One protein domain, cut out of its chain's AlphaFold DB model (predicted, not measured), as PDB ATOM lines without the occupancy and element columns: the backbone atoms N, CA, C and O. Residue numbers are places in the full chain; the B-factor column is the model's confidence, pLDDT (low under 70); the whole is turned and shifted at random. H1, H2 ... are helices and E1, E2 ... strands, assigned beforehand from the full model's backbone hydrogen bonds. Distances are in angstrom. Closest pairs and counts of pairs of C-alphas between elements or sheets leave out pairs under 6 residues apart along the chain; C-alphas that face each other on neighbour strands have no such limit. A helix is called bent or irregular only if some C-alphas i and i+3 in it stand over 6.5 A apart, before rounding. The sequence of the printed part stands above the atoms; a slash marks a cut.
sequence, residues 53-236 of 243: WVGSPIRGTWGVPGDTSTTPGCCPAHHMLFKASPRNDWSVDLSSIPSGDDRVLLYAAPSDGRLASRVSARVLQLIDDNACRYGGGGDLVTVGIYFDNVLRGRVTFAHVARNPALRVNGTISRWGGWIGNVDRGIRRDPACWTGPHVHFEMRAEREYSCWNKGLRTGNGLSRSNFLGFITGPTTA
ATOM      1  N   TRP A  53     -12.548 -35.571  18.054       95.56
ATOM      2  CA  TRP A  53     -13.698 -34.964  18.683       95.56
ATOM      3  C   TRP A  53     -14.927 -35.852  18.534       95.56
ATOM      4  O   TRP A  53     -15.062 -36.602  17.563       95.56
ATOM      5  N   VAL A  54     -15.830 -35.735  19.501       97.31
ATOM      6  CA  VAL A  54     -17.125 -36.407  19.521       97.31
ATOM      7  C   VAL A  54     -18.227 -35.355  19.580       97.31
ATOM      8  O   VAL A  54     -18.138 -34.367  20.317       97.31
ATOM      9  N   GLY A  55     -19.228 -35.534  18.726       97.12
ATOM     10  CA  GLY A  55     -20.360 -34.630  18.583       97.12
ATOM     11  C   GLY A  55     -21.581 -35.063  19.385       97.12
ATOM     12  O   GLY A  55     -21.661 -36.195  19.857       97.12
ATOM     13  N   SER A  56     -22.566 -34.167  19.479       96.88
ATOM     14  CA  SER A  56     -23.832 -34.459  20.143       96.88
ATOM     15  C   SER A  56     -24.567 -35.565  19.399       96.88
ATOM     16  O   SER A  56     -24.792 -35.420  18.186       96.88
ATOM     17  N   PRO A  57     -24.965 -36.646  20.091       97.00
ATOM     18  CA  PRO A  57     -25.644 -37.758  19.450       97.00
ATOM     19  C   PRO A  57     -27.101 -37.464  19.115       97.00
ATOM     20  O   PRO A  57     -27.713 -38.189  18.333       97.00
ATOM     21  N   ILE A  58     -27.652 -36.407  19.711       96.88
ATOM     22  CA  ILE A  58     -29.056 -36.046  19.615       96.88
ATOM     23  C   ILE A  58     -29.231 -34.525  19.680       96.88
ATOM     24  O   ILE A  58     -28.321 -33.798  20.092       96.88
ATOM     25  N   ARG A  59     -30.393 -34.033  19.241       96.31
ATOM     26  CA  ARG A  59     -30.820 -32.657  19.524       96.31
ATOM     27  C   ARG A  59     -31.484 -32.604  20.895       96.31
ATOM     28  O   ARG A  59     -32.186 -33.537  21.269       96.31
ATOM     29  N   GLY A  60     -31.302 -31.511  21.620       95.62
ATOM     30  CA  GLY A  60     -31.848 -31.368  22.968       95.62
ATOM     31  C   GLY A  60     -31.142 -30.260  23.729       95.62
ATOM     32  O   GLY A  60     -30.790 -29.239  23.142       95.62
ATOM     33  N   THR A  61     -30.900 -30.474  25.015       96.00
ATOM     34  CA  THR A  61     -30.124 -29.568  25.865       96.00
ATOM     35  C   THR A  61     -28.992 -30.293  26.579       96.00
ATOM     36  O   THR A  61     -29.106 -31.467  26.923       96.00
ATOM     37  N   TRP A  62     -27.889 -29.581  26.798       95.75
ATOM     38  CA  TRP A  62     -26.778 -30.030  27.631       95.75
ATOM     39  C   TRP A  62     -27.174 -29.967  29.106       95.75
ATOM     40  O   TRP A  62     -27.322 -28.869  29.650       95.75
ATOM     41  N   GLY A  63     -27.345 -31.117  29.754       92.62
ATOM     42  CA  GLY A  63     -27.927 -31.184  31.089       92.62
ATOM     43  C   GLY A  63     -29.393 -30.743  31.125       92.62
ATOM     44  O   GLY A  63     -29.944 -30.192  30.162       92.62
ATOM     45  N   VAL A  64     -30.004 -30.938  32.288       89.88
ATOM     46  CA  VAL A  64     -31.360 -30.491  32.611       89.88
ATOM     47  C   VAL A  64     -31.322 -29.023  33.049       89.88
ATOM     48  O   VAL A  64     -30.620 -28.709  34.007       89.88
ATOM     49  N   PRO A  65     -32.055 -28.101  32.391       89.00
ATOM     50  CA  PRO A  65     -32.093 -26.690  32.774       89.00
ATOM     51  C   PRO A  65     -32.328 -26.479  34.278       89.00
ATOM     52  O   PRO A  65     -33.297 -26.983  34.837       89.00
ATOM     53  N   GLY A  66     -31.441 -25.717  34.926       86.38
ATOM     54  CA  GLY A  66     -31.508 -25.445  36.367       86.38
ATOM     55  C   GLY A  66     -30.915 -26.533  37.271       86.38
ATOM     56  O   GLY A  66     -30.757 -26.285  38.461       86.38
ATOM     57  N   ASP A  67     -30.520 -27.685  36.724       86.94
ATOM     58  CA  ASP A  67     -29.938 -28.792  37.481       86.94
ATOM     59  C   ASP A  67     -28.501 -29.080  37.026       86.94
ATOM     60  O   ASP A  67     -28.234 -29.710  35.999       86.94
ATOM     61  N   THR A  68     -27.537 -28.606  37.812       85.94
ATOM     62  CA  THR A  68     -26.116 -28.812  37.525       85.94
ATOM     63  C   THR A  68     -25.674 -30.253  37.748       85.94
ATOM     64  O   THR A  68     -24.676 -30.640  37.139       85.94
ATOM     65  N   SER A  69     -26.421 -31.055  38.523       86.75
ATOM     66  CA  SER A  69     -26.083 -32.449  38.843       86.75
ATOM     67  C   SER A  69     -26.046 -33.361  37.614       86.75
ATOM     68  O   SER A  69     -25.428 -34.414  37.664       86.75
ATOM     69  N   THR A  70     -26.631 -32.915  36.500       89.69
ATOM     70  CA  THR A  70     -26.704 -33.613  35.204       89.69
ATOM     71  C   THR A  70     -25.553 -33.279  34.247       89.69
ATOM     72  O   THR A  70     -25.538 -33.720  33.097       89.69
ATOM     73  N   THR A  71     -24.592 -32.456  34.685       91.00
ATOM     74  CA  THR A  71     -23.472 -31.988  33.851       91.00
ATOM     75  C   THR A  71     -22.108 -32.457  34.363       91.00
ATOM     76  O   THR A  71     -21.936 -32.653  35.568       91.00
ATOM     77  N   PRO A  72     -21.095 -32.592  33.485       88.25
ATOM     78  CA  PRO A  72     -19.764 -33.013  33.898       88.25
ATOM     79  C   PRO A  72     -19.131 -32.059  34.917       88.25
ATOM     80  O   PRO A  72     -19.176 -30.835  34.766       88.25
ATOM     81  N   GLY A  73     -18.463 -32.625  35.925       75.81
ATOM     82  CA  GLY A  73     -17.667 -31.863  36.892       75.81
ATOM     83  C   GLY A  73     -18.466 -31.043  37.912       75.81
ATOM     84  O   GLY A  73     -17.868 -30.228  38.612       75.81
ATOM     85  N   CYS A  74     -19.784 -31.237  38.006       70.94
ATOM     86  CA  CYS A  74     -20.600 -30.706  39.101       70.94
ATOM     87  C   CYS A  74     -20.408 -31.501  40.416       70.94
ATOM     88  O   CYS A  74     -19.655 -32.474  40.455       70.94
ATOM     89  N   CYS A  75     -21.067 -31.080  41.502       64.69
ATOM     90  CA  CYS A  75     -20.957 -31.669  42.843       64.69
ATOM     91  C   CYS A  75     -22.279 -32.319  43.305       64.69
ATOM     92  O   CYS A  75     -23.322 -31.691  43.129       64.69
ATOM     93  N   PRO A  76     -22.228 -33.468  44.014       58.44
ATOM     94  CA  PRO A  76     -21.217 -34.508  43.817       58.44
ATOM     95  C   PRO A  76     -21.278 -34.955  42.348       58.44
ATOM     96  O   PRO A  76     -22.359 -34.942  41.772       58.44
ATOM     97  N   ALA A  77     -20.126 -35.272  41.742       61.34
ATOM     98  CA  ALA A  77     -19.991 -35.571  40.310       61.34
ATOM     99  C   ALA A  77     -21.215 -36.289  39.739       61.34
ATOM    100  O   ALA A  77     -21.611 -37.319  40.293       61.34
ATOM    101  N   HIS A  78     -21.769 -35.746  38.644       72.19
ATOM    102  CA  HIS A  78     -22.800 -36.423  37.867       72.19
ATOM    103  C   HIS A  78     -22.436 -37.903  37.757       72.19
ATOM    104  O   HIS A  78     -21.272 -38.251  37.506       72.19
ATOM    105  N   HIS A  79     -23.401 -38.760  38.080       76.38
ATOM    106  CA  HIS A  79     -23.127 -40.172  38.250       76.38
ATOM    107  C   HIS A  79     -22.520 -40.752  36.969       76.38
ATOM    108  O   HIS A  79     -22.792 -40.298  35.861       76.38
ATOM    109  N   MET A  80     -21.645 -41.734  37.149       85.44
ATOM    110  CA  MET A  80     -21.119 -42.524  36.044       85.44
ATOM    111  C   MET A  80     -21.843 -43.863  36.055       85.44
ATOM    112  O   MET A  80     -22.111 -44.414  37.130       85.44
ATOM    113  N   LEU A  81     -22.101 -44.424  34.886       84.31
ATOM    114  CA  LEU A  81     -22.673 -45.747  34.730       84.31
ATOM    115  C   LEU A  81     -21.725 -46.782  35.337       84.31
ATOM    116  O   LEU A  81     -20.645 -47.062  34.816       84.31
ATOM    117  N   PHE A  82     -22.159 -47.416  36.426       82.19
ATOM    118  CA  PHE A  82     -21.405 -48.477  37.109       82.19
ATOM    119  C   PHE A  82     -21.079 -49.669  36.204       82.19
ATOM    120  O   PHE A  82     -20.172 -50.444  36.498       82.19
ATOM    121  N   LYS A  83     -21.851 -49.837  35.129       85.69
ATOM    122  CA  LYS A  83     -21.771 -50.977  34.219       85.69
ATOM    123  C   LYS A  83     -20.964 -50.697  32.957       85.69
ATOM    124  O   LYS A  83     -20.634 -51.646  32.245       85.69
ATOM    125  N   ALA A  84     -20.617 -49.437  32.693       85.19
ATOM    126  CA  ALA A  84     -19.642 -49.116  31.663       85.19
ATOM    127  C   ALA A  84     -18.266 -49.614  32.125       85.19
ATOM    128  O   ALA A  84     -17.780 -49.229  33.192       85.19
ATOM    129  N   SER A  85     -17.655 -50.510  31.345       85.44
ATOM    130  CA  SER A  85     -16.370 -51.114  31.705       85.44
ATOM    131  C   SER A  85     -15.314 -50.897  30.615       85.44
ATOM    132  O   SER A  85     -15.504 -51.314  29.465       85.44
ATOM    133  N   PRO A  86     -14.173 -50.264  30.947       88.56
ATOM    134  CA  PRO A  86     -13.841 -49.625  32.221       88.56
ATOM    135  C   PRO A  86     -14.650 -48.332  32.434       88.56
ATOM    136  O   PRO A  86     -15.264 -47.816  31.501       88.56
ATOM    137  N   ARG A  87     -14.598 -47.782  33.656       88.56
ATOM    138  CA  ARG A  87     -15.260 -46.514  34.006       88.56
ATOM    139  C   ARG A  87     -14.814 -45.383  33.072       88.56
ATOM    140  O   ARG A  87     -13.619 -45.259  32.800       88.56
ATOM    141  N   ASN A  88     -15.751 -44.567  32.600       91.88
ATOM    142  CA  ASN A  88     -15.448 -43.436  31.723       91.88
ATOM    143  C   ASN A  88     -14.886 -42.222  32.507       91.88
ATOM    144  O   ASN A  88     -14.834 -42.242  33.739       91.88
ATOM    145  N   ASP A  89     -14.421 -41.183  31.809       92.81
ATOM    146  CA  ASP A  89     -13.740 -40.045  32.451       92.81
ATOM    147  C   ASP A  89     -14.710 -38.946  32.883       92.81
ATOM    148  O   ASP A  89     -14.408 -38.189  33.807       92.81
ATOM    149  N   TRP A  90     -15.848 -38.833  32.198       93.00
ATOM    150  CA  TRP A  90     -16.928 -37.903  32.513       93.00
ATOM    151  C   TRP A  90     -18.250 -38.343  31.873       93.00
ATOM    152  O   TRP A  90     -18.251 -39.110  30.905       93.00
ATOM    153  N   SER A  91     -19.359 -37.819  32.402       93.31
ATOM    154  CA  SER A  91     -20.725 -38.097  31.954       93.31
ATOM    155  C   SER A  91     -21.597 -36.838  31.913       93.31
ATOM    156  O   SER A  91     -21.348 -35.867  32.632       93.31
ATOM    157  N   VAL A  92     -22.653 -36.868  31.103       94.44
ATOM    158  CA  VAL A  92     -23.690 -35.829  31.001       94.44
ATOM    159  C   VAL A  92     -25.032 -36.466  30.654       94.44
ATOM    160  O   VAL A  92     -25.067 -37.424  29.884       94.44
ATOM    161  N   ASP A  93     -26.128 -35.895  31.146       94.44
ATOM    162  CA  ASP A  93     -27.459 -36.210  30.629       94.44
ATOM    163  C   ASP A  93     -27.869 -35.193  29.559       94.44
ATOM    164  O   ASP A  93     -27.794 -33.978  29.746       94.44
ATOM    165  N   LEU A  94     -28.312 -35.688  28.408       95.56
ATOM    166  CA  LEU A  94     -28.846 -34.876  27.319       95.56
ATOM    167  C   LEU A  94     -30.370 -34.922  27.387       95.56
ATOM    168  O   LEU A  94     -30.969 -35.979  27.177       95.56
ATOM    169  N   SER A  95     -30.994 -33.787  27.694       93.94
ATOM    170  CA  SER A  95     -32.429 -33.697  27.986       93.94
ATOM    171  C   SER A  95     -33.195 -32.887  26.938       93.94
ATOM    172  O   SER A  95     -32.648 -32.506  25.903       93.94
ATOM    173  N   SER A  96     -34.473 -32.597  27.214       93.81
ATOM    174  CA  SER A  96     -35.326 -31.723  26.387       93.81
ATOM    175  C   SER A  96     -35.383 -32.159  24.918       93.81
ATOM    176  O   SER A  96     -35.361 -31.336  24.002       93.81
ATOM    177  N   ILE A  97     -35.403 -33.473  24.698       92.56
ATOM    178  CA  ILE A  97     -35.323 -34.075  23.369       92.56
ATOM    179  C   ILE A  97     -36.661 -33.863  22.647       92.56
ATOM    180  O   ILE A  97     -37.696 -34.317  23.156       92.56
ATOM    181  N   PRO A  98     -36.675 -33.211  21.468       88.69
ATOM    182  CA  PRO A  98     -37.903 -32.973  20.720       88.69
ATOM    183  C   PRO A  98     -38.657 -34.271  20.402       88.69
ATOM    184  O   PRO A  98     -38.061 -35.305  20.081       88.69
ATOM    185  N   SER A  99     -39.989 -34.226  20.449       82.31
ATOM    186  CA  SER A  99     -40.813 -35.317  19.928       82.31
ATOM    187  C   SER A  99     -40.523 -35.518  18.434       82.31
ATOM    188  O   SER A  99     -40.446 -34.562  17.667       82.31
ATOM    189  N   GLY A 100     -40.303 -36.769  18.022       84.00
ATOM    190  CA  GLY A 100     -39.963 -37.117  16.635       84.00
ATOM    191  C   GLY A 100     -38.477 -37.012  16.258       84.00
ATOM    192  O   GLY A 100     -38.118 -37.430  15.161       84.00
ATOM    193  N   ASP A 101     -37.601 -36.528  17.148       88.12
ATOM    194  CA  ASP A 101     -36.141 -36.525  16.944       88.12
ATOM    195  C   ASP A 101     -35.417 -37.292  18.059       88.12
ATOM    196  O   ASP A 101     -34.516 -36.790  18.728       88.12
ATOM    197  N   ASP A 102     -35.847 -38.533  18.284       94.06
ATOM    198  CA  ASP A 102     -35.303 -39.402  19.327       94.06
ATOM    199  C   ASP A 102     -34.208 -40.353  18.833       94.06
ATOM    200  O   ASP A 102     -33.740 -41.194  19.596       94.06
ATOM    201  N   ARG A 103     -33.758 -40.237  17.577       96.56
ATOM    202  CA  ARG A 103     -32.675 -41.085  17.059       96.56
ATOM    203  C   ARG A 103     -31.332 -40.648  17.635       96.56
ATOM    204  O   ARG A 103     -30.844 -39.560  17.333       96.56
ATOM    205  N   VAL A 104     -30.702 -41.556  18.371       98.06
ATOM    206  CA  VAL A 104     -29.360 -41.404  18.939       98.06
ATOM    207  C   VAL A 104     -28.335 -41.873  17.914       98.06
ATOM    208  O   VAL A 104     -28.374 -43.021  17.453       98.06
ATOM    209  N   LEU A 105     -27.423 -40.982  17.531       98.12
ATOM    210  CA  LEU A 105     -26.430 -41.222  16.486       98.12
ATOM    211  C   LEU A 105     -24.997 -41.038  16.991       98.12
ATOM    212  O   LEU A 105     -24.733 -40.246  17.885       98.12
ATOM    213  N   LEU A 106     -24.045 -41.718  16.362       98.38
ATOM    214  CA  LEU A 106     -22.623 -41.522  16.620       98.38
ATOM    215  C   LEU A 106     -22.023 -40.477  15.675       98.38
ATOM    216  O   LEU A 106     -22.129 -40.610  14.454       98.38
ATOM    217  N   TYR A 107     -21.310 -39.501  16.236       98.00
ATOM    218  CA  TYR A 107     -20.475 -38.560  15.491       98.00
ATOM    219  C   TYR A 107     -19.087 -38.487  16.115       98.00
ATOM    220  O   TYR A 107     -18.932 -37.974  17.218       98.00
ATOM    221  N   ALA A 108     -18.082 -38.979  15.400       97.31
ATOM    222  CA  ALA A 108     -16.679 -38.863  15.757       97.31
ATOM    223  C   ALA A 108     -15.847 -38.536  14.513       97.31
ATOM    224  O   ALA A 108     -16.020 -39.141  13.444       97.31
ATOM    225  N   ALA A 109     -14.931 -37.582  14.640       95.69
ATOM    226  CA  ALA A 109     -14.038 -37.195  13.557       95.69
ATOM    227  C   ALA A 109     -12.691 -36.684  14.094       95.69
ATOM    228  O   ALA A 109     -12.615 -36.178  15.213       95.69
ATOM    229  N   PRO A 110     -11.609 -36.837  13.315       95.12
ATOM    230  CA  PRO A 110     -10.329 -36.233  13.657       95.12
ATOM    231  C   PRO A 110     -10.392 -34.707  13.498       95.12
ATOM    232  O   PRO A 110     -11.209 -34.185  12.737       95.12
ATOM    233  N   SER A 111      -9.501 -33.991  14.183       91.31
ATOM    234  CA  SER A 111      -9.320 -32.542  14.031       91.31
ATOM    235  C   SER A 111      -8.861 -32.147  12.624       91.31
ATOM    236  O   SER A 111      -9.203 -31.069  12.150       91.31
ATOM    237  N   ASP A 112      -8.129 -33.030  11.941       92.81
ATOM    238  CA  ASP A 112      -7.761 -32.893  10.533       92.81
ATOM    239  C   ASP A 112      -8.628 -33.810   9.663       92.81
ATOM    240  O   ASP A 112      -8.470 -35.034   9.673       92.81
ATOM    241  N   GLY A 113      -9.516 -33.209   8.868       93.06
ATOM    242  CA  GLY A 113     -10.438 -33.926   7.987       93.06
ATOM    243  C   GLY A 113      -9.757 -34.847   6.970       93.06
ATOM    244  O   GLY A 113     -10.356 -35.841   6.567       93.06
ATOM    245  N   ARG A 114      -8.489 -34.610   6.607       94.88
ATOM    246  CA  ARG A 114      -7.727 -35.505   5.713       94.88
ATOM    247  C   ARG A 114      -7.483 -36.882   6.331       94.88
ATOM    248  O   ARG A 114      -7.243 -37.850   5.617       94.88
ATOM    249  N   LEU A 115      -7.569 -36.985   7.656       95.44
ATOM    250  CA  LEU A 115      -7.393 -38.225   8.411       95.44
ATOM    251  C   LEU A 115      -8.719 -38.972   8.644       95.44
ATOM    252  O   LEU A 115      -8.749 -39.981   9.346       95.44
ATOM    253  N   ALA A 116      -9.824 -38.495   8.065       95.50
ATOM    254  CA  ALA A 116     -11.172 -39.030   8.240       95.50
ATOM    255  C   ALA A 116     -11.290 -40.547   8.002       95.50
ATOM    256  O   ALA A 116     -12.039 -41.218   8.714       95.50
ATOM    257  N   SER A 117     -10.577 -41.090   7.013       96.12
ATOM    258  CA  SER A 117     -10.601 -42.521   6.669       96.12
ATOM    259  C   SER A 117      -9.850 -43.406   7.667       96.12
ATOM    260  O   SER A 117     -10.072 -44.612   7.704       96.12
ATOM    261  N   ARG A 118      -8.984 -42.818   8.500       96.44
ATOM    262  CA  ARG A 118      -8.192 -43.527   9.518       96.44
ATOM    263  C   ARG A 118      -8.947 -43.699  10.830       96.44
ATOM    264  O   ARG A 118      -8.529 -44.496  11.667       96.44
ATOM    265  N   VAL A 119     -10.048 -42.963  11.011       97.38
ATOM    266  CA  VAL A 119     -10.941 -43.113  12.163       97.38
ATOM    267  C   VAL A 119     -12.042 -44.119  11.836       97.38
ATOM    268  O   VAL A 119     -12.750 -43.970  10.842       97.38
ATOM    269  N   SER A 120     -12.225 -45.112  12.703       98.31
ATOM    270  CA  SER A 120     -13.314 -46.096  12.614       98.31
ATOM    271  C   SER A 120     -13.972 -46.316  13.977       98.31
ATOM    272  O   SER A 120     -13.456 -45.867  15.001       98.31
ATOM    273  N   ALA A 121     -15.133 -46.975  13.995       98.62
ATOM    274  CA  ALA A 121     -15.888 -47.234  15.214       98.62
ATOM    275  C   ALA A 121     -16.402 -48.680  15.267       98.62
ATOM    276  O   ALA A 121     -16.818 -49.247  14.252       98.62
ATOM    277  N   ARG A 122     -16.362 -49.280  16.461       98.69
ATOM    278  CA  ARG A 122     -16.857 -50.642  16.719       98.69
ATOM    279  C   ARG A 122     -17.582 -50.702  18.051       98.69
ATOM    280  O   ARG A 122     -17.137 -50.095  19.021       98.69
ATOM    281  N   VAL A 123     -18.667 -51.457  18.113       98.69
ATOM    282  CA  VAL A 123     -19.389 -51.693  19.367       98.69
ATOM    283  C   VAL A 123     -18.527 -52.564  20.280       98.69
ATOM    284  O   VAL A 123     -18.086 -53.634  19.872       98.69
ATOM    285  N   LEU A 124     -18.277 -52.114  21.506       98.38
ATOM    286  CA  LEU A 124     -17.479 -52.838  22.500       98.38
ATOM    287  C   LEU A 124     -18.345 -53.544  23.537       98.38
ATOM    288  O   LEU A 124     -17.990 -54.622  24.001       98.38
ATOM    289  N   GLN A 125     -19.465 -52.930  23.905       97.75
ATOM    290  CA  GLN A 125     -20.315 -53.414  24.980       97.75
ATOM    291  C   GLN A 125     -21.770 -53.129  24.642       97.75
ATOM    292  O   GLN A 125     -22.096 -52.030  24.192       97.75
ATOM    293  N   LEU A 126     -22.616 -54.127  24.877       97.38
ATOM    294  CA  LEU A 126     -24.067 -54.032  24.849       97.38
ATOM    295  C   LEU A 126     -24.578 -54.591  26.175       97.38
ATOM    296  O   LEU A 126     -24.161 -55.680  26.569       97.38
ATOM    297  N   ILE A 127     -25.434 -53.846  26.862       95.25
ATOM    298  CA  ILE A 127     -26.136 -54.317  28.054       95.25
ATOM    299  C   ILE A 127     -27.608 -53.985  27.855       95.25
ATOM    300  O   ILE A 127     -27.949 -52.812  27.719       95.25
ATOM    301  N   ASP A 128     -28.448 -55.012  27.831       92.62
ATOM    302  CA  ASP A 128     -29.876 -54.869  27.555       92.62
ATOM    303  C   ASP A 128     -30.668 -54.629  28.856       92.62
ATOM    304  O   ASP A 128     -30.392 -55.279  29.868       92.62
ATOM    305  N   ASP A 129     -31.614 -53.681  28.819       87.56
ATOM    306  CA  ASP A 129     -32.531 -53.251  29.898       87.56
ATOM    307  C   ASP A 129     -31.900 -53.180  31.298       87.56
ATOM    308  O   ASP A 129     -32.399 -53.706  32.299       87.56
ATOM    309  N   ASN A 130     -30.708 -52.598  31.371       87.62
ATOM    310  CA  ASN A 130     -29.909 -52.667  32.584       87.62
ATOM    311  C   ASN A 130     -28.888 -51.528  32.656       87.62
ATOM    312  O   ASN A 130     -27.804 -51.720  33.207       87.62
ATOM    313  N   ALA A 131     -29.206 -50.353  32.112       87.38
ATOM    314  CA  ALA A 131     -28.387 -49.150  32.243       87.38
ATOM    315  C   ALA A 131     -28.273 -48.667  33.703       87.38
ATOM    316  O   ALA A 131     -27.199 -48.251  34.141       87.38
ATOM    317  N   CYS A 132     -29.352 -48.783  34.478       85.94
ATOM    318  CA  CYS A 132     -29.431 -48.308  35.860       85.94
ATOM    319  C   CYS A 132     -28.683 -49.187  36.856       85.94
ATOM    320  O   CYS A 132     -28.529 -50.385  36.635       85.94
ATOM    321  N   ARG A 133     -28.241 -48.636  37.996       83.12
ATOM    322  CA  ARG A 133     -27.439 -49.384  38.986       83.12
ATOM    323  C   ARG A 133     -28.114 -50.683  39.444       83.12
ATOM    324  O   ARG A 133     -27.423 -51.696  39.548       83.12
ATOM    325  N   TYR A 134     -29.426 -50.660  39.686       81.19
ATOM    326  CA  TYR A 134     -30.173 -51.788  40.255       81.19
ATOM    327  C   TYR A 134     -31.020 -52.575  39.245       81.19
ATOM    328  O   TYR A 134     -31.681 -53.531  39.641       81.19
ATOM    329  N   GLY A 135     -30.970 -52.231  37.957       80.50
ATOM    330  CA  GLY A 135     -31.784 -52.882  36.926       80.50
ATOM    331  C   GLY A 135     -32.606 -51.899  36.107       80.50
ATOM    332  O   GLY A 135     -32.948 -50.828  36.597       80.50
ATOM    333  N   GLY A 136     -32.940 -52.266  34.869       84.75
ATOM    334  CA  GLY A 136     -33.792 -51.459  34.003       84.75
ATOM    335  C   GLY A 136     -33.120 -50.201  33.453       84.75
ATOM    336  O   GLY A 136     -31.892 -50.047  33.456       84.75
ATOM    337  N   GLY A 137     -33.967 -49.276  33.003       85.94
ATOM    338  CA  GLY A 137     -33.559 -47.976  32.479       85.94
ATOM    339  C   GLY A 137     -33.145 -47.993  31.017       85.94
ATOM    340  O   GLY A 137     -32.439 -47.081  30.594       85.94
ATOM    341  N   GLY A 138     -33.557 -49.006  30.260       90.62
ATOM    342  CA  GLY A 138     -33.170 -49.166  28.867       90.62
ATOM    343  C   GLY A 138     -31.751 -49.698  28.710       90.62
ATOM    344  O   GLY A 138     -31.089 -50.125  29.668       90.62
ATOM    345  N   ASP A 139     -31.279 -49.682  27.472       95.00
ATOM    346  CA  ASP A 139     -30.028 -50.319  27.093       95.00
ATOM    347  C   ASP A 139     -28.833 -49.379  27.273       95.00
ATOM    348  O   ASP A 139     -28.950 -48.149  27.258       95.00
ATOM    349  N   LEU A 140     -27.652 -49.986  27.387       95.75
ATOM    350  CA  LEU A 140     -26.352 -49.326  27.355       95.75
ATOM    351  C   LEU A 140     -25.550 -49.838  26.155       95.75
ATOM    352  O   LEU A 140     -25.391 -51.044  25.947       95.75
ATOM    353  N   VAL A 141     -25.010 -48.903  25.377       98.31
ATOM    354  CA  VAL A 141     -24.150 -49.146  24.218       98.31
ATOM    355  C   VAL A 141     -22.834 -48.407  24.400       98.31
ATOM    356  O   VAL A 141     -22.809 -47.179  24.399       98.31
ATOM    357  N   THR A 142     -21.720 -49.133  24.457       98.44
ATOM    358  CA  THR A 142     -20.381 -48.532  24.381       98.44
ATOM    359  C   THR A 142     -19.782 -48.781  23.009       98.44
ATOM    360  O   THR A 142     -19.672 -49.921  22.552       98.44
ATOM    361  N   VAL A 143     -19.332 -47.710  22.363       98.69
ATOM    362  CA  VAL A 143     -18.629 -47.737  21.084       98.69
ATOM    363  C   VAL A 143     -17.175 -47.336  21.295       98.69
ATOM    364  O   VAL A 143     -16.879 -46.277  21.841       98.69
ATOM    365  N   GLY A 144     -16.257 -48.177  20.835       98.44
ATOM    366  CA  GLY A 144     -14.838 -47.864  20.749       98.44
ATOM    367  C   GLY A 144     -14.536 -47.090  19.476       98.44
ATOM    368  O   GLY A 144     -14.994 -47.470  18.395       98.44
ATOM    369  N   ILE A 145     -13.739 -46.033  19.599       98.25
ATOM    370  CA  ILE A 145     -13.255 -45.231  18.479       98.25
ATOM    371  C   ILE A 145     -11.776 -45.525  18.266       98.25
ATOM    372  O   ILE A 145     -10.965 -45.474  19.195       98.25
ATOM    373  N   TYR A 146     -11.435 -45.846  17.026       97.81
ATOM    374  CA  TYR A 146     -10.120 -46.322  16.632       97.81
ATOM    375  C   TYR A 146      -9.465 -45.332  15.682       97.81
ATOM    376  O   TYR A 146     -10.145 -44.761  14.833       97.81
ATOM    377  N   PHE A 147      -8.146 -45.192  15.780       96.31
ATOM    378  CA  PHE A 147      -7.307 -44.505  14.798       96.31
ATOM    379  C   PHE A 147      -6.214 -45.465  14.344       96.31
ATOM    380  O   PHE A 147      -5.480 -45.980  15.192       96.31
ATOM    381  N   ASP A 148      -6.142 -45.739  13.041       95.50
ATOM    382  CA  ASP A 148      -5.272 -46.778  12.463       95.50
ATOM    383  C   ASP A 148      -5.421 -48.134  13.164       95.50
ATOM    384  O   ASP A 148      -4.443 -48.788  13.518       95.50
ATOM    385  N   ASN A 149      -6.667 -48.547  13.410       95.69
ATOM    386  CA  ASN A 149      -7.007 -49.800  14.099       95.69
ATOM    387  C   ASN A 149      -6.546 -49.903  15.566       95.69
ATOM    388  O   ASN A 149      -6.748 -50.944  16.187       95.69
ATOM    389  N   VAL A 150      -6.006 -48.836  16.160       96.00
ATOM    390  CA  VAL A 150      -5.692 -48.777  17.595       96.00
ATOM    391  C   VAL A 150      -6.853 -48.123  18.332       96.00
ATOM    392  O   VAL A 150      -7.277 -47.037  17.937       96.00
ATOM    393  N   LEU A 151      -7.363 -48.758  19.394       96.50
ATOM    394  CA  LEU A 151      -8.405 -48.170  20.238       96.50
ATOM    395  C   LEU A 151      -7.853 -46.910  20.909       96.50
ATOM    396  O   LEU A 151      -6.797 -46.938  21.540       96.50
ATOM    397  N   ARG A 152      -8.558 -45.796  20.734       95.88
ATOM    398  CA  ARG A 152      -8.129 -44.481  21.213       95.88
ATOM    399  C   ARG A 152      -9.025 -43.913  22.294       95.88
ATOM    400  O   ARG A 152      -8.535 -43.206  23.166       95.88
ATOM    401  N   GLY A 153     -10.300 -44.261  22.261       96.19
ATOM    402  CA  GLY A 153     -11.247 -43.882  23.290       96.19
ATOM    403  C   GLY A 153     -12.578 -44.582  23.112       96.19
ATOM    404  O   GLY A 153     -12.759 -45.393  22.196       96.19
ATOM    405  N   ARG A 154     -13.514 -44.265  23.999       97.38
ATOM    406  CA  ARG A 154     -14.844 -44.863  24.048       97.38
ATOM    407  C   ARG A 154     -15.896 -43.785  24.209       97.38
ATOM    408  O   ARG A 154     -15.652 -42.748  24.823       97.38
ATOM    409  N   VAL A 155     -17.066 -44.074  23.665       97.81
ATOM    410  CA  VAL A 155     -18.274 -43.275  23.823       97.81
ATOM    411  C   VAL A 155     -19.373 -44.215  24.283       97.81
ATOM    412  O   VAL A 155     -19.611 -45.234  23.633       97.81
ATOM    413  N   THR A 156     -20.009 -43.905  25.405       98.12
ATOM    414  CA  THR A 156     -21.089 -44.718  25.967       98.12
ATOM    415  C   THR A 156     -22.395 -43.948  25.910       98.12
ATOM    416  O   THR A 156     -22.442 -42.773  26.261       98.12
ATOM    417  N   PHE A 157     -23.439 -44.629  25.454       97.81
ATOM    418  CA  PHE A 157     -24.813 -44.154  25.393       97.81
ATOM    419  C   PHE A 157     -25.646 -45.068  26.280       97.81
ATOM    420  O   PHE A 157     -25.586 -46.284  26.115       97.81
ATOM    421  N   ALA A 158     -26.423 -44.507  27.188       95.69
ATOM    422  CA  ALA A 158     -27.397 -45.250  27.969       95.69
ATOM    423  C   ALA A 158     -28.769 -44.593  27.879       95.69
ATOM    424  O   ALA A 158     -28.901 -43.498  27.323       95.69
ATOM    425  N   HIS A 159     -29.773 -45.285  28.419       94.50
ATOM    426  CA  HIS A 159     -31.169 -44.861  28.360       94.50
ATOM    427  C   HIS A 159     -31.699 -44.836  26.923       94.50
ATOM    428  O   HIS A 159     -32.446 -43.950  26.509       94.50
ATOM    429  N   VAL A 160     -31.285 -45.838  26.139       95.94
ATOM    430  CA  VAL A 160     -31.688 -46.002  24.742       95.94
ATOM    431  C   VAL A 160     -32.458 -47.301  24.535       95.94
ATOM    432  O   VAL A 160     -32.100 -48.334  25.086       95.94
ATOM    433  N   ALA A 161     -33.471 -47.267  23.677       95.81
ATOM    434  CA  ALA A 161     -33.984 -48.446  22.997       95.81
ATOM    435  C   ALA A 161     -33.017 -48.757  21.848       95.81
ATOM    436  O   ALA A 161     -33.024 -48.091  20.803       95.81
ATOM    437  N   ARG A 162     -32.096 -49.696  22.071       96.69
ATOM    438  CA  ARG A 162     -30.959 -49.924  21.180       96.69
ATOM    439  C   ARG A 162     -31.393 -50.381  19.789       96.69
ATOM    440  O   ARG A 162     -32.322 -51.164  19.619       96.69
ATOM    441  N   ASN A 163     -30.629 -49.977  18.775       98.06
ATOM    442  CA  ASN A 163     -30.733 -50.536  17.433       98.06
ATOM    443  C   ASN A 163     -30.469 -52.064  17.475       98.06
ATOM    444  O   ASN A 163     -29.339 -52.491  17.769       98.06
ATOM    445  N   PRO A 164     -31.463 -52.904  17.130       97.50
ATOM    446  CA  PRO A 164     -31.361 -54.354  17.256       97.50
ATOM    447  C   PRO A 164     -30.377 -54.974  16.260       97.50
ATOM    448  O   PRO A 164     -30.084 -56.160  16.377       97.50
ATOM    449  N   ALA A 165     -29.840 -54.216  15.299       98.00
ATOM    450  CA  ALA A 165     -28.786 -54.669  14.391       98.00
ATOM    451  C   ALA A 165     -27.372 -54.564  14.993       98.00
ATOM    452  O   ALA A 165     -26.442 -55.176  14.467       98.00
ATOM    453  N   LEU A 166     -27.178 -53.826  16.095       98.44
ATOM    454  CA  LEU A 166     -25.864 -53.724  16.733       98.44
ATOM    455  C   LEU A 166     -25.427 -55.068  17.321       98.44
ATOM    456  O   LEU A 166     -26.214 -55.790  17.936       98.44
ATOM    457  N   ARG A 167     -24.148 -55.393  17.143       98.25
ATOM    458  CA  ARG A 167     -23.493 -56.592  17.675       98.25
ATOM    459  C   ARG A 167     -22.171 -56.178  18.296       98.25
ATOM    460  O   ARG A 167     -21.496 -55.321  17.732       98.25
ATOM    461  N   VAL A 168     -21.787 -56.794  19.412       98.31
ATOM    462  CA  VAL A 168     -20.440 -56.621  19.978       98.31
ATOM    463  C   VAL A 168     -19.397 -56.976  18.910       98.31
ATOM    464  O   VAL A 168     -19.579 -57.924  18.150       98.31
ATOM    465  N   ASN A 169     -18.337 -56.174  18.822       97.50
ATOM    466  CA  ASN A 169     -17.310 -56.157  17.774       97.50
ATOM    467  C   ASN A 169     -17.790 -55.769  16.364       97.50
ATOM    468  O   ASN A 169     -16.965 -55.624  15.460       97.50
ATOM    469  N   GLY A 170     -19.090 -55.537  16.169       98.38
ATOM    470  CA  GLY A 170     -19.645 -55.047  14.915       98.38
ATOM    471  C   GLY A 170     -19.174 -53.627  14.601       98.38
ATOM    472  O   GLY A 170     -19.058 -52.777  15.489       98.38
ATOM    473  N   THR A 171     -18.908 -53.361  13.322       98.19
ATOM    474  CA  THR A 171     -18.582 -52.017  12.836       98.19
ATOM    475  C   THR A 171     -19.818 -51.129  12.842       98.19
ATOM    476  O   THR A 171     -20.900 -51.567  12.453       98.19
ATOM    477  N   ILE A 172     -19.643 -49.861  13.193       98.44
ATOM    478  CA  ILE A 172     -20.679 -48.835  13.078       98.44
ATOM    479  C   ILE A 172     -20.089 -47.606  12.385       98.44
ATOM    480  O   ILE A 172     -18.907 -47.301  12.551       98.44
ATOM    481  N   SER A 173     -20.892 -46.893  11.588       97.94
ATOM    482  CA  SER A 173     -20.441 -45.622  11.015       97.94
ATOM    483  C   SER A 173     -20.096 -44.644  12.135       97.94
ATOM    484  O   SER A 173     -20.938 -44.329  12.975       97.94
ATOM    485  N   ARG A 174     -18.872 -44.102  12.110       96.50
ATOM    486  CA  ARG A 174     -18.466 -43.008  13.007       96.50
ATOM    487  C   ARG A 174     -19.200 -41.695  12.728       96.50
ATOM    488  O   ARG A 174     -19.031 -40.744  13.477       96.50
ATOM    489  N   TRP A 175     -19.927 -41.606  11.615       96.50
ATOM    490  CA  TRP A 175     -20.615 -40.398  11.185       96.50
ATOM    491  C   TRP A 175     -22.069 -40.725  10.855       96.50
ATOM    492  O   TRP A 175     -22.374 -41.262   9.789       96.50
ATOM    493  N   GLY A 176     -22.960 -40.456  11.806       96.75
ATOM    494  CA  GLY A 176     -24.389 -40.738  11.698       96.75
ATOM    495  C   GLY A 176     -24.775 -42.205  11.917       96.75
ATOM    496  O   GLY A 176     -25.885 -42.592  11.561       96.75
ATOM    497  N   GLY A 177     -23.891 -43.037  12.479       98.00
ATOM    498  CA  GLY A 177     -24.226 -44.425  12.807       98.00
ATOM    499  C   GLY A 177     -25.338 -44.498  13.851       98.00
ATOM    500  O   GLY A 177     -25.256 -43.833  14.878       98.00
ATOM    501  N   TRP A 178     -26.379 -45.290  13.592       98.38
ATOM    502  CA  TRP A 178     -27.558 -45.358  14.458       98.38
ATOM    503  C   TRP A 178     -27.336 -46.277  15.660       98.38
ATOM    504  O   TRP A 178     -27.199 -47.494  15.502       98.38
ATOM    505  N   ILE A 179     -27.323 -45.674  16.851       98.50
ATOM    506  CA  ILE A 179     -27.149 -46.355  18.139       98.50
ATOM    507  C   ILE A 179     -28.469 -46.955  18.623       98.50
ATOM    508  O   ILE A 179     -28.507 -48.089  19.092       98.50
ATOM    509  N   GLY A 180     -29.553 -46.200  18.474       97.81
ATOM    510  CA  GLY A 180     -30.884 -46.556  18.944       97.81
ATOM    511  C   GLY A 180     -31.787 -45.332  18.978       97.81
ATOM    512  O   GLY A 180     -31.482 -44.303  18.364       97.81
ATOM    513  N   ASN A 181     -32.896 -45.445  19.687       97.19
ATOM    514  CA  ASN A 181     -33.769 -44.325  20.001       97.19
ATOM    515  C   ASN A 181     -33.698 -44.043  21.499       97.19
ATOM    516  O   ASN A 181     -33.302 -44.906  22.270       97.19
ATOM    517  N   VAL A 182     -34.067 -42.842  21.918       95.44
ATOM    518  CA  VAL A 182     -34.228 -42.521  23.341       95.44
ATOM    519  C   VAL A 182     -35.283 -43.437  23.930       95.44
ATOM    520  O   VAL A 182     -36.383 -43.541  23.380       95.44
ATOM    521  N   ASP A 183     -34.968 -44.077  25.049       91.25
ATOM    522  CA  ASP A 183     -35.962 -44.866  25.754       91.25
ATOM    523  C   ASP A 183     -36.939 -43.929  26.480       91.25
ATOM    524  O   ASP A 183     -36.567 -43.103  27.315       91.25
ATOM    525  N   ARG A 184     -38.220 -44.023  26.117       85.31
ATOM    526  CA  ARG A 184     -39.306 -43.244  26.730       85.31
ATOM    527  C   ARG A 184     -40.009 -44.008  27.854       85.31
ATOM    528  O   ARG A 184     -40.816 -43.417  28.564       85.31
ATOM    529  N   GLY A 185     -39.725 -45.301  27.999       75.25
ATOM    530  CA  GLY A 185     -40.334 -46.219  28.957       75.25
ATOM    531  C   GLY A 185     -39.517 -46.436  30.228       75.25
ATOM    532  O   GLY A 185     -39.841 -47.349  30.988       75.25
ATOM    533  N   ILE A 186     -38.484 -45.622  30.472       74.25
ATOM    534  CA  ILE A 186     -37.605 -45.721  31.645       74.25
ATOM    535  C   ILE A 186     -38.448 -45.649  32.919       74.25
ATOM    536  O   ILE A 186     -38.948 -44.589  33.313       74.25
ATOM    537  N   ARG A 187     -38.632 -46.807  33.557       66.12
ATOM    538  CA  ARG A 187     -39.347 -46.915  34.828       66.12
ATOM    539  C   ARG A 187     -38.561 -46.183  35.909       66.12
ATOM    540  O   ARG A 187     -37.335 -46.157  35.897       66.12
ATOM    541  N   ARG A 188     -39.288 -45.600  36.861       59.78
ATOM    542  CA  ARG A 188     -38.702 -44.878  37.990       59.78
ATOM    543  C   ARG A 188     -37.819 -45.807  38.825       59.78
ATOM    544  O   ARG A 188     -38.337 -46.723  39.457       59.78
ATOM    545  N   ASP A 189     -36.526 -45.513  38.866       65.19
ATOM    546  CA  ASP A 189     -35.542 -46.113  39.771       65.19
ATOM    547  C   ASP A 189     -34.926 -44.973  40.609       65.19
ATOM    548  O   ASP A 189     -34.475 -43.987  40.033       65.19
ATOM    549  N   PRO A 190     -34.909 -45.050  41.953       63.25
ATOM    550  CA  PRO A 190     -34.245 -44.062  42.811       63.25
ATOM    551  C   PRO A 190     -32.762 -43.809  42.486       63.25
ATOM    552  O   PRO A 190     -32.218 -42.787  42.896       63.25
ATOM    553  N   ALA A 191     -32.102 -44.738  41.792       68.75
ATOM    554  CA  ALA A 191     -30.711 -44.645  41.365       68.75
ATOM    555  C   ALA A 191     -30.537 -44.231  39.893       68.75
ATOM    556  O   ALA A 191     -29.412 -44.284  39.393       68.75
ATOM    557  N   CYS A 192     -31.614 -43.826  39.217       73.62
ATOM    558  CA  CYS A 192     -31.584 -43.305  37.857       73.62
ATOM    559  C   CYS A 192     -32.443 -42.067  37.696       73.62
ATOM    560  O   CYS A 192     -33.530 -41.945  38.265       73.62
ATOM    561  N   TRP A 193     -31.976 -41.157  36.848       78.25
ATOM    562  CA  TRP A 193     -32.827 -40.065  36.428       78.25
ATOM    563  C   TRP A 193     -34.007 -40.604  35.605       78.25
ATOM    564  O   TRP A 193     -33.889 -41.564  34.843       78.25
ATOM    565  N   THR A 194     -35.184 -40.017  35.804       75.06
ATOM    566  CA  THR A 194     -36.423 -40.446  35.152       75.06
ATOM    567  C   THR A 194     -36.846 -39.476  34.068       75.06
ATOM    568  O   THR A 194     -36.820 -38.266  34.277       75.06
ATOM    569  N   GLY A 195     -37.364 -40.021  32.971       82.00
ATOM    570  CA  GLY A 195     -37.869 -39.263  31.829       82.00
ATOM    571  C   GLY A 195     -37.012 -39.470  30.577       82.00
ATOM    572  O   GLY A 195     -35.942 -40.063  30.667       82.00
ATOM    573  N   PRO A 196     -37.470 -39.024  29.395       88.38
ATOM    574  CA  PRO A 196     -36.741 -39.237  28.146       88.38
ATOM    575  C   PRO A 196     -35.432 -38.441  28.100       88.38
ATOM    576  O   PRO A 196     -35.450 -37.208  28.056       88.38
ATOM    577  N   HIS A 197     -34.306 -39.150  28.067       93.56
ATOM    578  CA  HIS A 197     -32.976 -38.563  27.951       93.56
ATOM    579  C   HIS A 197     -31.944 -39.551  27.420       93.56
ATOM    580  O   HIS A 197     -32.205 -40.747  27.343       93.56
ATOM    581  N   VAL A 198     -30.764 -39.041  27.073       95.50
ATOM    582  CA  VAL A 198     -29.590 -39.872  26.785       95.50
ATOM    583  C   VAL A 198     -28.530 -39.572  27.825       95.50
ATOM    584  O   VAL A 198     -28.044 -38.443  27.882       95.50
ATOM    585  N   HIS A 199     -28.129 -40.581  28.591       95.12
ATOM    586  CA  HIS A 199     -26.915 -40.482  29.387       95.12
ATOM    587  C   HIS A 199     -25.716 -40.787  28.495       95.12
ATOM    588  O   HIS A 199     -25.672 -41.809  27.802       95.12
ATOM    589  N   PHE A 200     -24.761 -39.869  28.470       96.62
ATOM    590  CA  PHE A 200     -23.641 -39.882  27.547       96.62
ATOM    591  C   PHE A 200     -22.328 -39.777  28.312       96.62
ATOM    592  O   PHE A 200     -22.132 -38.851  29.096       96.62
ATOM    593  N   GLU A 201     -21.402 -40.693  28.041       95.88
ATOM    594  CA  GLU A 201     -20.085 -40.714  28.676       95.88
ATOM    595  C   GLU A 201     -18.964 -40.837  27.652       95.88
ATOM    596  O   GLU A 201     -19.116 -41.468  26.600       95.88
ATOM    597  N   MET A 202     -17.798 -40.291  27.992       95.38
ATOM    598  CA  MET A 202     -16.598 -40.381  27.165       95.38
ATOM    599  C   MET A 202     -15.387 -40.842  27.964       95.38
ATOM    600  O   MET A 202     -15.240 -40.542  29.149       95.38
ATOM    601  N   ARG A 203     -14.503 -41.569  27.275       94.19
ATOM    602  CA  ARG A 203     -13.210 -42.009  27.798       94.19
ATOM    603  C   ARG A 203     -12.104 -41.902  26.762       94.19
ATOM    604  O   ARG A 203     -12.324 -42.267  25.607       94.19
ATOM    605  N   ALA A 204     -10.911 -41.506  27.190       94.56
ATOM    606  CA  ALA A 204      -9.677 -41.697  26.432       94.56
ATOM    607  C   ALA A 204      -8.929 -42.961  26.896       94.56
ATOM    608  O   ALA A 204      -8.917 -43.300  28.076       94.56
ATOM    609  N   GLU A 205      -8.282 -43.678  25.974       92.31
ATOM    610  CA  GLU A 205      -7.409 -44.812  26.337       92.31
ATOM    611  C   GLU A 205      -6.016 -44.366  26.786       92.31
ATOM    612  O   GLU A 205      -5.303 -45.109  27.459       92.31
ATOM    613  N   ARG A 206      -5.602 -43.161  26.389       84.62
ATOM    614  CA  ARG A 206      -4.367 -42.532  26.851       84.62
ATOM    615  C   ARG A 206      -4.736 -41.172  27.414       84.62
ATOM    616  O   ARG A 206      -5.330 -40.382  26.690       84.62
ATOM    617  N   GLU A 207      -4.366 -40.948  28.673       84.00
ATOM    618  CA  GLU A 207      -4.704 -39.765  29.476       84.00
ATOM    619  C   GLU A 207      -6.177 -39.747  29.901       84.00
ATOM    620  O   GLU A 207      -6.620 -40.701  30.535       84.00
ATOM    621  N   TYR A 208      -6.912 -38.682  29.587       87.19
ATOM    622  CA  TYR A 208      -8.332 -38.545  29.874       87.19
ATOM    623  C   TYR A 208      -9.028 -37.871  28.684       87.19
ATOM    624  O   TYR A 208      -8.414 -37.261  27.811       87.19
ATOM    625  N   SER A 209     -10.335 -38.040  28.604       94.06
ATOM    626  CA  SER A 209     -11.196 -37.263  27.728       94.06
ATOM    627  C   SER A 209     -11.644 -35.989  28.438       94.06
ATOM    628  O   SER A 209     -11.664 -35.901  29.668       94.06
ATOM    629  N   CYS A 210     -12.044 -34.999  27.649       94.12
ATOM    630  CA  CYS A 210     -12.552 -33.730  28.155       94.12
ATOM    631  C   CYS A 210     -13.870 -33.349  27.495       94.12
ATOM    632  O   CYS A 210     -14.154 -33.809  26.386       94.12
ATOM    633  N   TRP A 211     -14.640 -32.464  28.136       94.38
ATOM    634  CA  TRP A 211     -15.833 -31.860  27.534       94.38
ATOM    635  C   TRP A 211     -15.627 -30.400  27.136       94.38
ATOM    636  O   TRP A 211     -14.775 -29.680  27.660       94.38
ATOM    637  N   ASN A 212     -16.471 -29.931  26.230       94.31
ATOM    638  CA  ASN A 212     -16.496 -28.564  25.746       94.31
ATOM    639  C   ASN A 212     -16.767 -27.560  26.884       94.31
ATOM    640  O   ASN A 212     -17.866 -27.493  27.438       94.31
ATOM    641  N   LYS A 213     -15.770 -26.717  27.186       91.56
ATOM    642  CA  LYS A 213     -15.823 -25.696  28.248       91.56
ATOM    643  C   LYS A 213     -16.888 -24.611  28.044       91.56
ATOM    644  O   LYS A 213     -17.218 -23.913  29.001       91.56
ATOM    645  N   GLY A 214     -17.377 -24.440  26.814       92.25
ATOM    646  CA  GLY A 214     -18.399 -23.455  26.461       92.25
ATOM    647  C   GLY A 214     -19.831 -23.915  26.742       92.25
ATOM    648  O   GLY A 214     -20.745 -23.092  26.715       92.25
ATOM    649  N   LEU A 215     -20.042 -25.206  27.018       92.69
ATOM    650  CA  LEU A 215     -21.365 -25.736  27.327       92.69
ATOM    651  C   LEU A 215     -21.733 -25.470  28.788       92.69
ATOM    652  O   LEU A 215     -20.938 -25.672  29.707       92.69
ATOM    653  N   ARG A 216     -22.963 -25.002  28.984       91.38
ATOM    654  CA  ARG A 216     -23.589 -24.783  30.287       91.38
ATOM    655  C   ARG A 216     -24.915 -25.523  30.328       91.38
ATOM    656  O   ARG A 216     -25.482 -25.840  29.281       91.38
ATOM    657  N   THR A 217     -25.388 -25.803  31.535       92.50
ATOM    658  CA  THR A 217     -26.697 -26.413  31.765       92.50
ATOM    659  C   THR A 217     -27.784 -25.666  30.990       92.50
ATOM    660  O   THR A 217     -27.897 -24.447  31.102       92.50
ATOM    661  N   GLY A 218     -28.571 -26.394  30.199       93.38
ATOM    662  CA  GLY A 218     -29.647 -25.848  29.372       93.38
ATOM    663  C   GLY A 218     -29.221 -25.320  27.999       93.38
ATOM    664  O   GLY A 218     -30.091 -24.944  27.216       93.38
ATOM    665  N   ASN A 219     -27.927 -25.323  27.653       95.75
ATOM    666  CA  ASN A 219     -27.496 -24.958  26.302       95.75
ATOM    667  C   ASN A 219     -28.152 -25.879  25.267       95.75
ATOM    668  O   ASN A 219     -28.067 -27.101  25.384       95.75
ATOM    669  N   GLY A 220     -28.744 -25.291  24.226       96.56
ATOM    670  CA  GLY A 220     -29.304 -26.041  23.108       96.56
ATOM    671  C   GLY A 220     -28.231 -26.823  22.350       96.56
ATOM    672  O   GLY A 220     -27.146 -26.313  22.071       96.56
ATOM    673  N   LEU A 221     -28.561 -28.061  21.997       96.50
ATOM    674  CA  LEU A 221     -27.733 -28.963  21.214       96.50
ATOM    675  C   LEU A 221     -28.426 -29.287  19.896       96.50
ATOM    676  O   LEU A 221     -29.590 -29.685  19.837       96.50
ATOM    677  N   SER A 222     -27.662 -29.155  18.828       93.50
ATOM    678  CA  SER A 222     -27.906 -29.725  17.517       93.50
ATOM    679  C   SER A 222     -27.021 -30.950  17.325       93.50
ATOM    680  O   SER A 222     -25.953 -31.079  17.935       93.50
ATOM    681  N   ARG A 223     -27.437 -31.847  16.425       87.94
ATOM    682  CA  ARG A 223     -26.577 -32.953  15.989       87.94
ATOM    683  C   ARG A 223     -25.254 -32.377  15.504       87.94
ATOM    684  O   ARG A 223     -25.250 -31.334  14.853       87.94
ATOM    685  N   SER A 224     -24.155 -33.056  15.814       78.94
ATOM    686  CA  SER A 224     -22.778 -32.636  15.508       78.94
ATOM    687  C   SER A 224     -22.208 -31.449  16.297       78.94
ATOM    688  O   SER A 224     -21.041 -31.126  16.090       78.94
ATOM    689  N   ASN A 225     -22.933 -30.847  17.256       95.00
ATOM    690  CA  ASN A 225     -22.281 -29.923  18.191       95.00
ATOM    691  C   ASN A 225     -21.132 -30.629  18.914       95.00
ATOM    692  O   ASN A 225     -21.324 -31.713  19.452       95.00
ATOM    693  N   PHE A 226     -19.957 -30.008  18.948       95.31
ATOM    694  CA  PHE A 226     -18.794 -30.529  19.656       95.31
ATOM    695  C   PHE A 226     -19.084 -30.689  21.157       95.31
ATOM    696  O   PHE A 226     -19.318 -29.689  21.845       95.31
ATOM    697  N   LEU A 227     -19.042 -31.929  21.656       96.38
ATOM    698  CA  LEU A 227     -19.198 -32.225  23.082       96.38
ATOM    699  C   LEU A 227     -17.863 -32.398  23.793       96.38
ATOM    700  O   LEU A 227     -17.768 -32.038  24.961       96.38
ATOM    701  N   GLY A 228     -16.839 -32.920  23.120       95.56
ATOM    702  CA  GLY A 228     -15.560 -33.188  23.766       95.56
ATOM    703  C   GLY A 228     -14.561 -33.946  22.905       95.56
ATOM    704  O   GLY A 228     -14.864 -34.353  21.782       95.56
ATOM    705  N   PHE A 229     -13.365 -34.157  23.450       95.75
ATOM    706  CA  PHE A 229     -12.297 -34.941  22.827       95.75
ATOM    707  C   PHE A 229     -12.101 -36.273  23.550       95.75
ATOM    708  O   PHE A 229     -12.058 -36.299  24.776       95.75
ATOM    709  N   ILE A 230     -11.940 -37.362  22.792       94.38
ATOM    710  CA  ILE A 230     -11.498 -38.679  23.306       94.38
ATOM    711  C   ILE A 230     -10.000 -38.938  23.081       94.38
ATOM    712  O   ILE A 230      -9.454 -39.914  23.580       94.38
ATOM    713  N   THR A 231      -9.351 -38.081  22.301       88.75
ATOM    714  CA  THR A 231      -7.897 -37.932  22.187       88.75
ATOM    715  C   THR A 231      -7.607 -36.480  21.875       88.75
ATOM    716  O   THR A 231      -8.446 -35.811  21.265       88.75
ATOM    717  N   GLY A 232      -6.412 -36.001  22.197       75.75
ATOM    718  CA  GLY A 232      -5.994 -34.656  21.826       75.75
ATOM    719  C   GLY A 232      -5.291 -33.954  22.976       75.75
ATOM    720  O   GLY A 232      -4.456 -34.591  23.610       75.75
ATOM    721  N   PRO A 233      -5.546 -32.650  23.191       65.75
ATOM    722  CA  PRO A 233      -4.747 -31.852  24.107       65.75
ATOM    723  C   PRO A 233      -4.762 -32.463  25.504       65.75
ATOM    724  O   PRO A 233      -5.803 -32.905  25.987       65.75
ATOM    725  N   THR A 234      -3.581 -32.503  26.112       69.31
ATOM    726  CA  THR A 234      -3.326 -33.384  27.241       69.31
ATOM    727  C   THR A 234      -4.132 -32.988  28.464       69.31
ATOM    728  O   THR A 234      -3.968 -31.885  28.994       69.31
ATOM    729  N   THR A 235      -4.989 -33.883  28.934       75.12
ATOM    730  CA  THR A 235      -5.801 -33.679  30.140       75.12
ATOM    731  C   THR A 235      -5.223 -34.508  31.273       75.12
ATOM    732  O   THR A 235      -4.994 -35.706  31.128       75.12
ATOM    733  N   ALA A 236      -4.991 -33.877  32.419       79.44
ATOM    734  CA  ALA A 236      -4.281 -34.491  33.534       79.44
ATOM    735  C   ALA A 236      -5.162 -35.372  34.441       79.44
ATOM    736  O   ALA A 236      -4.627 -36.131  35.246       79.44
TER     737      ALA A 236
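Overview. This is residues 53 to 236 of the 243 residues of an uncharacterized protein of Nocardioides sp (UniProt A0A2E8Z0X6). One strongly twisted, branched sheet folds round into a small, nearly closed barrel: E7 and E9 make one wall, E8, E4 and E1 the opposite one, and E11, beside E1, comes back near E9 and E7. E6 and E5 extend the wall beyond E7, E3, E2 and E10 extend it beyond E9, and the short H1 packs across E4 at one end. The printed part has 184 residues, under half of them in named elements, with eleven strands and one helix in the order E1 E2 E3 E4 H1 E5 E6 E7 E8 E9 E10 E11; the class is mostly strand and the neighbour pairs are antiparallel. It is compact, with a radius of gyration of the C-alphas of 14.9 A and spans of 44 by 35 by 30 A.

Along the chain. E7, residues 150 to 162, measures 25.5 A and bends by 104 degrees at residue 159. E6, residues 139 to 147, measures 26.5 A; E5, residues 119 to 127, 24.7 A; E4, residues 103 to 110, 23.1 A; E9, residues 198 to 204, 20.0 A. E8 is residues 175 to 182, E3 residues 90 to 95, E2 residues 60 to 62 and E10 residues 219 to 221. E1, residues 53 to 55, begins at C-alpha 53 (-13.698, -34.964, 18.683); E11, residues 226 to 231, ends at C-alpha 231 (-7.897, -37.932, 22.187). H1, residues 113 to 118, is irregular: C-alphas 114 and 117 are 7.6 A apart.

Arrangement. E5, E6, E7 and E8 form a meander, each strand the antiparallel neighbour of the one before. E6 lies on one side of E7, with N 143 and O 155 at 2.8 A; E8, with N 161 and O 181 at 2.8 A, and E9, with N 156 and O 201 at 2.9 A, lie on the other side. N 122 of E5 and O 144 of E6 are 3.0 A apart. Onward from E8, N 104 of E4 and O 180 are 2.9 A apart, then N 55 of E1 and O 107, 2.9 A, and N 54 and O 228 of E11, 2.8 A. The closest C-alphas of E9 and E11, those of Ala 204 and Ile 230, are 4.7 A apart. From E9, N 92 of E3 and O 200 are 2.9 A apart, N 61 of E2 and O 95, 2.8 A, and N 62 and O 219 of E10, 2.9 A. H1 is on the sheet at a height of 6.8 A, over E4 and across the strands at 73 degrees on the local plane; 0 of its 2 O i to N i+4 pairs and 2 of its 3 O i to N i+3 pairs are within hydrogen-bond range.

Size, cuts and confidence. The C-alphas farthest apart, those of Arg 114 and Pro 190, are 46.4 A apart. The printed part has no cut. The links E2 to E3, E5 to E6, E7 to E8, E8 to E9 and E9 to E10 are long. The mean pLDDT of the printed part is 90.7; residues 75 to 77, 187 to 191 and 233 to 234 are under 70.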